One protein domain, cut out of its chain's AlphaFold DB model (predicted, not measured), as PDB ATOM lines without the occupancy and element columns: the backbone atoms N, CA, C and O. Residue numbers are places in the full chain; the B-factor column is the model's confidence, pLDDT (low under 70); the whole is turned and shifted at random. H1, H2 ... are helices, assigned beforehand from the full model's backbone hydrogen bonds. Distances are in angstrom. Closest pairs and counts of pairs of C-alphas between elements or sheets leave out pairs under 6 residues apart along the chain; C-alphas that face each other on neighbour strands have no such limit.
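Overview. This is residues 523 to 565 and 602 to 609 of the 976 residues of the protein "Lipase domain protein" of Perkinsela sp. CCAP 1560/4 (UniProt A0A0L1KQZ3). Two helices stand apart on opposite sides of an open frame, a shorter H1 and a longer H2, with stretches that hold no named element making the other sides. The printed part has 51 residues with two named helices, H1 then H2, and no named strand. The class is all helix, though 22 of the 51 residues, under half, are in named elements. The whole is compact and rounded, with a radius of gyration of the C-alphas of 10.5 A and spans of 26 by 25 by 17 A.

Along the chain. The printed part begins at Leu 523, with its C-alpha at (37.597, 40.332, 42.967). H1, residues 531 to 539, is 11.9 A long from first to last C-alpha and begins at C-alpha 531, (29.343, 26.350, 36.617). H2, residues 550 to 562, is 18.1 A long and ends at C-alpha 562, (33.697, 25.059, 49.244).

Arrangement. H1 and H2 are apart, with no C-alpha of the one within 8 A of the other. A short link of 10 residues joins them. In H1 and H2 every O i to N i+4 pair is within hydrogen-bond range.

Size, cuts and confidence. The C-alphas of Leu 523 and Met 602, the two farthest apart, are 29.3 A apart. Residues 566 to 601 are not printed, and C-alphas 565 and 602 are 23.5 A apart across this cut. Mean pLDDT of the printed part is 70.5; 23 residues are under 70, among them 535 to 544 and 602 to 606.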
ATOM      1  N   LEU A 523      38.779  41.124  42.645       67.75
ATOM      2  CA  LEU A 523      37.597  40.332  42.967       67.75
ATOM      3  C   LEU A 523      37.509  39.032  42.157       67.75
ATOM      4  O   LEU A 523      36.976  38.057  42.677       67.75
ATOM      5  N   TRP A 524      38.064  38.950  40.940       75.25
ATOM      6  CA  TRP A 524      37.870  37.775  40.074       75.25
ATOM      7  C   TRP A 524      38.416  36.476  40.689       75.25
ATOM      8  O   TRP A 524      37.791  35.421  40.572       75.25
ATOM      9  N   LYS A 525      39.527  36.569  41.434       77.00
ATOM     10  CA  LYS A 525      40.152  35.445  42.158       77.00
ATOM     11  C   LYS A 525      39.405  35.057  43.442       77.00
ATOM     12  O   LYS A 525      39.716  34.036  44.050       77.00
ATOM     13  N   ARG A 526      38.461  35.886  43.902       75.19
ATOM     14  CA  ARG A 526      37.763  35.741  45.194       75.19
ATOM     15  C   ARG A 526      36.268  35.459  45.065       75.19
ATOM     16  O   ARG A 526      35.632  35.173  46.074       75.19
ATOM     17  N   VAL A 527      35.716  35.536  43.858       75.19
ATOM     18  CA  VAL A 527      34.296  35.283  43.586       75.19
ATOM     19  C   VAL A 527      34.069  33.804  43.267       75.19
ATOM     20  O   VAL A 527      34.899  33.139  42.646       75.19
ATOM     21  N   VAL A 528      32.925  33.280  43.702       73.50
ATOM     22  CA  VAL A 528      32.428  31.972  43.268       73.50
ATOM     23  C   VAL A 528      31.856  32.128  41.869       73.50
ATOM     24  O   VAL A 528      30.919  32.892  41.646       73.50
ATOM     25  N   TRP A 529      32.433  31.410  40.916       73.19
ATOM     26  CA  TRP A 529      31.980  31.449  39.531       73.19
ATOM     27  C   TRP A 529      30.777  30.532  39.358       73.19
ATOM     28  O   TRP A 529      30.716  29.496  40.011       73.19
ATOM     29  N   SER A 530      29.851  30.850  38.453       67.88
ATOM     30  CA  SER A 530      28.820  29.879  38.067       67.88
ATOM     31  C   SER A 530      29.434  28.727  37.266       67.88
ATOM     32  O   SER A 530      30.471  28.896  36.623       67.88
ATOM     33  N   ASP A 531      28.806  27.551  37.280       64.81
ATOM     34  CA  ASP A 531      29.343  26.350  36.617       64.81
ATOM     35  C   ASP A 531      29.561  26.542  35.122       64.81
ATOM     36  O   ASP A 531      30.584  26.130  34.582       64.81
ATOM     37  N   ALA A 532      28.635  27.241  34.465       62.66
ATOM     38  CA  ALA A 532      28.756  27.566  33.052       62.66
ATOM     39  C   ALA A 532      30.021  28.388  32.760       62.66
ATOM     40  O   ALA A 532      30.697  28.124  31.769       62.66
ATOM     41  N   TRP A 533      30.355  29.351  33.622       68.81
ATOM     42  CA  TRP A 533      31.530  30.200  33.440       68.81
ATOM     43  C   TRP A 533      32.824  29.535  33.858       68.81
ATOM     44  O   TRP A 533      33.809  29.643  33.137       68.81
ATOM     45  N   TYR A 534      32.829  28.834  34.987       70.88
ATOM     46  CA  TYR A 534      34.001  28.094  35.437       70.88
ATOM     47  C   TYR A 534      34.429  27.055  34.392       70.88
ATOM     48  O   TYR A 534      35.598  26.983  34.017       70.88
ATOM     49  N   GLU A 535      33.463  26.317  33.846       67.25
ATOM     50  CA  GLU A 535      33.699  25.338  32.790       67.25
ATOM     51  C   GLU A 535      34.103  26.001  31.467       67.25
ATOM     52  O   GLU A 535      34.979  25.508  30.756       67.25
ATOM     53  N   TRP A 536      33.498  27.141  31.122       68.38
ATOM     54  CA  TRP A 536      33.895  27.904  29.941       68.38
ATOM     55  C   TRP A 536      35.341  28.410  30.050       68.38
ATOM     56  O   TRP A 536      36.099  28.254  29.090       68.38
ATOM     57  N   LEU A 537      35.738  28.933  31.214       68.06
ATOM     58  CA  LEU A 537      37.095  29.402  31.503       68.06
ATOM     59  C   LEU A 537      38.109  28.262  31.423       68.06
ATOM     60  O   LEU A 537      39.126  28.414  30.746       68.06
ATOM     61  N   ARG A 538      37.809  27.111  32.044       66.19
ATOM     62  CA  ARG A 538      38.646  25.903  31.943       66.19
ATOM     63  C   ARG A 538      38.835  25.463  30.495       66.19
ATOM     64  O   ARG A 538      39.956  25.175  30.088       66.19
ATOM     65  N   ARG A 539      37.760  25.456  29.701       60.62
ATOM     66  CA  ARG A 539      37.796  25.009  28.297       60.62
ATOM     67  C   ARG A 539      38.585  25.933  27.384       60.62
ATOM     68  O   ARG A 539      39.314  25.456  26.522       60.62
ATOM     69  N   HIS A 540      38.446  27.243  27.559       57.00
ATOM     70  CA  HIS A 540      39.064  28.227  26.664       57.00
ATOM     71  C   HIS A 540      40.413  28.732  27.189       57.00
ATOM     72  O   HIS A 540      40.955  29.700  26.660       57.00
ATOM     73  N   GLY A 541      40.958  28.072  28.221       54.47
ATOM     74  CA  GLY A 541      42.250  28.404  28.815       54.47
ATOM     75  C   GLY A 541      42.300  29.809  29.404       54.47
ATOM     76  O   GLY A 541      43.396  30.354  29.486       54.47
ATOM     77  N   GLY A 542      41.122  30.369  29.737       57.12
ATOM     78  CA  GLY A 542      40.887  31.720  30.240       57.12
ATOM     79  C   GLY A 542      41.996  32.673  29.838       57.12
ATOM     80  O   GLY A 542      42.829  32.979  30.677       57.12
ATOM     81  N   THR A 543      42.047  33.093  28.570       53.59
ATOM     82  CA  THR A 543      43.211  33.819  28.023       53.59
ATOM     83  C   THR A 543      43.646  35.000  28.899       53.59
ATOM     84  O   THR A 543      44.838  35.276  28.981       53.59
ATOM     85  N   LEU A 544      42.671  35.611  29.591       58.06
ATOM     86  CA  LEU A 544      42.738  36.735  30.529       58.06
ATOM     87  C   LEU A 544      42.945  36.365  32.019       58.06
ATOM     88  O   LEU A 544      43.183  37.244  32.842       58.06
ATOM     89  N   TYR A 545      42.804  35.095  32.384       70.38
ATOM     90  CA  TYR A 545      42.657  34.603  33.752       70.38
ATOM     91  C   TYR A 545      43.733  33.555  34.058       70.38
ATOM     92  O   TYR A 545      43.560  32.360  33.820       70.38
ATOM     93  N   PHE A 546      44.852  34.022  34.605       79.19
ATOM     94  CA  PHE A 546      45.938  33.187  35.114       79.19
ATOM     95  C   PHE A 546      46.288  33.584  36.551       79.19
ATOM     96  O   PHE A 546      45.911  34.660  37.028       79.19
ATOM     97  N   PHE A 547      46.984  32.703  37.260       85.06
ATOM     98  CA  PHE A 547      47.439  32.962  38.621       85.06
ATOM     99  C   PHE A 547      48.875  33.463  38.612       85.06
ATOM    100  O   PHE A 547      49.717  32.915  37.903       85.06
ATOM    101  N   ASN A 548      49.152  34.498  39.408       84.75
ATOM    102  CA  ASN A 548      50.521  34.967  39.578       84.75
ATOM    103  C   ASN A 548      51.253  34.022  40.529       84.75
ATOM    104  O   ASN A 548      52.354  33.591  40.212       84.75
ATOM    105  N   THR A 549      50.602  33.655  41.641       84.56
ATOM    106  CA  THR A 549      51.184  32.807  42.688       84.56
ATOM    107  C   THR A 549      50.378  31.535  42.954       84.56
ATOM    108  O   THR A 549      49.152  31.492  42.786       84.56
ATOM    109  N   ARG A 550      51.053  30.497  43.457       81.81
ATOM    110  CA  ARG A 550      50.466  29.227  43.910       81.81
ATOM    111  C   ARG A 550      49.470  29.450  45.045       81.81
ATOM    112  O   ARG A 550      48.425  28.807  45.092       81.81
ATOM    113  N   GLY A 551      49.750  30.399  45.939       82.25
ATOM    114  CA  GLY A 551      48.839  30.758  47.029       82.25
ATOM    115  C   GLY A 551      47.501  31.316  46.531       82.25
ATOM    116  O   GLY A 551      46.446  30.997  47.088       82.25
ATOM    117  N   GLU A 552      47.521  32.117  45.462       83.44
ATOM    118  CA  GLU A 552      46.303  32.605  44.809       83.44
ATOM    119  C   GLU A 552      45.528  31.477  44.122       83.44
ATOM    120  O   GLU A 552      44.313  31.386  44.307       83.44
ATOM    121  N   GLU A 553      46.224  30.616  43.375       85.88
ATOM    122  CA  GLU A 553      45.665  29.435  42.704       85.88
ATOM    123  C   GLU A 553      44.961  28.512  43.715       85.88
ATOM    124  O   GLU A 553      43.781  28.182  43.568       85.88
ATOM    125  N   GLU A 554      45.647  28.153  44.803       83.38
ATOM    126  CA  GLU A 554      45.090  27.309  45.858       83.38
ATOM    127  C   GLU A 554      43.877  27.948  46.528       83.38
ATOM    128  O   GLU A 554      42.880  27.273  46.791       83.38
ATOM    129  N   LYS A 555      43.951  29.246  46.845       83.69
ATOM    130  CA  LYS A 555      42.844  29.966  47.478       83.69
ATOM    131  C   LYS A 555      41.629  29.996  46.562       83.69
ATOM    132  O   LYS A 555      40.520  29.748  47.032       83.69
ATOM    133  N   PHE A 556      41.834  30.251  45.274       83.69
ATOM    134  CA  PHE A 556      40.775  30.213  44.278       83.69
ATOM    135  C   PHE A 556      40.124  28.829  44.215       83.69
ATOM    136  O   PHE A 556      38.907  28.726  44.364       83.69
ATOM    137  N   HIS A 557      40.915  27.761  44.080       81.06
ATOM    138  CA  HIS A 557      40.385  26.398  44.029       81.06
ATOM    139  C   HIS A 557      39.679  25.988  45.327       81.06
ATOM    140  O   HIS A 557      38.623  25.365  45.256       81.06
ATOM    141  N   LYS A 558      40.180  26.402  46.499       80.38
ATOM    142  CA  LYS A 558      39.503  26.202  47.794       80.38
ATOM    143  C   LYS A 558      38.142  26.902  47.829       80.38
ATOM    144  O   LYS A 558      37.162  26.280  48.219       80.38
ATOM    145  N   ILE A 559      38.054  28.155  47.374       78.88
ATOM    146  CA  ILE A 559      36.783  28.899  47.288       78.88
ATOM    147  C   ILE A 559      35.805  28.194  46.341       78.88
ATOM    148  O   ILE A 559      34.647  27.988  46.700       78.88
ATOM    149  N   GLN A 560      36.270  27.781  45.155       78.94
ATOM    150  CA  GLN A 560      35.422  27.071  44.195       78.94
ATOM    151  C   GLN A 560      34.962  25.703  44.720       78.94
ATOM    152  O   GLN A 560      33.849  25.297  44.400       78.94
ATOM    153  N   ALA A 561      35.794  25.006  45.502       74.31
ATOM    154  CA  ALA A 561      35.475  23.704  46.085       74.31
ATOM    155  C   ALA A 561      34.480  23.813  47.251       74.31
ATOM    156  O   ALA A 561      33.543  23.027  47.319       74.31
ATOM    157  N   ILE A 562      34.633  24.810  48.132       74.25
ATOM    158  CA  ILE A 562      33.697  25.059  49.244       74.25
ATOM    159  C   ILE A 562      32.293  25.363  48.714       74.25
ATOM    160  O   ILE A 562      31.308  24.884  49.264       74.25
ATOM    161  N   ALA A 563      32.198  26.137  47.634       66.25
ATOM    162  CA  ALA A 563      30.920  26.477  47.023       66.25
ATOM    163  C   ALA A 563      30.295  25.334  46.198       66.25
ATOM    164  O   ALA A 563      29.133  25.436  45.817       66.25
ATOM    165  N   ARG A 564      31.051  24.264  45.912       67.06
ATOM    166  CA  ARG A 564      30.626  23.109  45.103       67.06
ATOM    167  C   ARG A 564      30.920  21.780  45.818       67.06
ATOM    168  O   ARG A 564      31.764  21.013  45.347       67.06
ATOM    169  N   PRO A 565      30.261  21.495  46.954       52.03
ATOM    170  CA  PRO A 565      30.521  20.277  47.722       52.03
ATOM    171  C   PRO A 565      30.098  18.999  46.977       52.03
ATOM    172  O   PRO A 565      30.761  17.969  47.110       52.03
ATOM    173  N   MET A 602      37.175  16.628  25.510       43.69
ATOM    174  CA  MET A 602      38.580  16.562  25.941       43.69
ATOM    175  C   MET A 602      39.095  17.892  26.520       43.69
ATOM    176  O   MET A 602      39.973  17.904  27.370       43.69
ATOM    177  N   GLU A 603      38.514  19.030  26.123       44.09
ATOM    178  CA  GLU A 603      38.934  20.362  26.603       44.09
ATOM    179  C   GLU A 603      38.371  20.723  27.994       44.09
ATOM    180  O   GLU A 603      38.813  21.689  28.610       44.09
ATOM    181  N   ALA A 604      37.420  19.946  28.524       41.41
ATOM    182  CA  ALA A 604      36.736  20.202  29.798       41.41
ATOM    183  C   ALA A 604      37.631  20.059  31.050       41.41
ATOM    184  O   ALA A 604      37.302  20.575  32.115       41.41
ATOM    185  N   GLN A 605      38.776  19.375  30.952       53.19
ATOM    186  CA  GLN A 605      39.576  18.995  32.123       53.19
ATOM    187  C   GLN A 605      40.844  19.825  32.359       53.19
ATOM    188  O   GLN A 605      41.578  19.529  33.298       53.19
ATOM    189  N   ARG A 606      41.100  20.917  31.635       66.50
ATOM    190  CA  ARG A 606      42.342  21.696  31.827       66.50
ATOM    191  C   ARG A 606      42.311  22.597  33.067       66.50
ATOM    192  O   ARG A 606      41.285  23.214  33.355       66.50
ATOM    193  N   GLY A 607      43.415  22.639  33.811       73.38
ATOM    194  CA  GLY A 607      43.670  23.587  34.898       73.38
ATOM    195  C   GLY A 607      44.078  24.975  34.394       73.38
ATOM    196  O   GLY A 607      44.271  25.189  33.196       73.38
ATOM    197  N   PHE A 608      44.204  25.927  35.316       82.81
ATOM    198  CA  PHE A 608      44.638  27.291  35.014       82.81
ATOM    199  C   PHE A 608      46.165  27.404  35.036       82.81
ATOM    200  O   PHE A 608      46.834  26.694  35.780       82.81
ATOM    201  N   PHE A 609      46.711  28.314  34.229       87.12
ATOM    202  CA  PHE A 609      48.146  28.594  34.217       87.12
ATOM    203  C   PHE A 609      48.566  29.346  35.489       87.12
ATOM    204  O   PHE A 609      47.890  30.298  35.894       87.12
TER     205      PHE A 609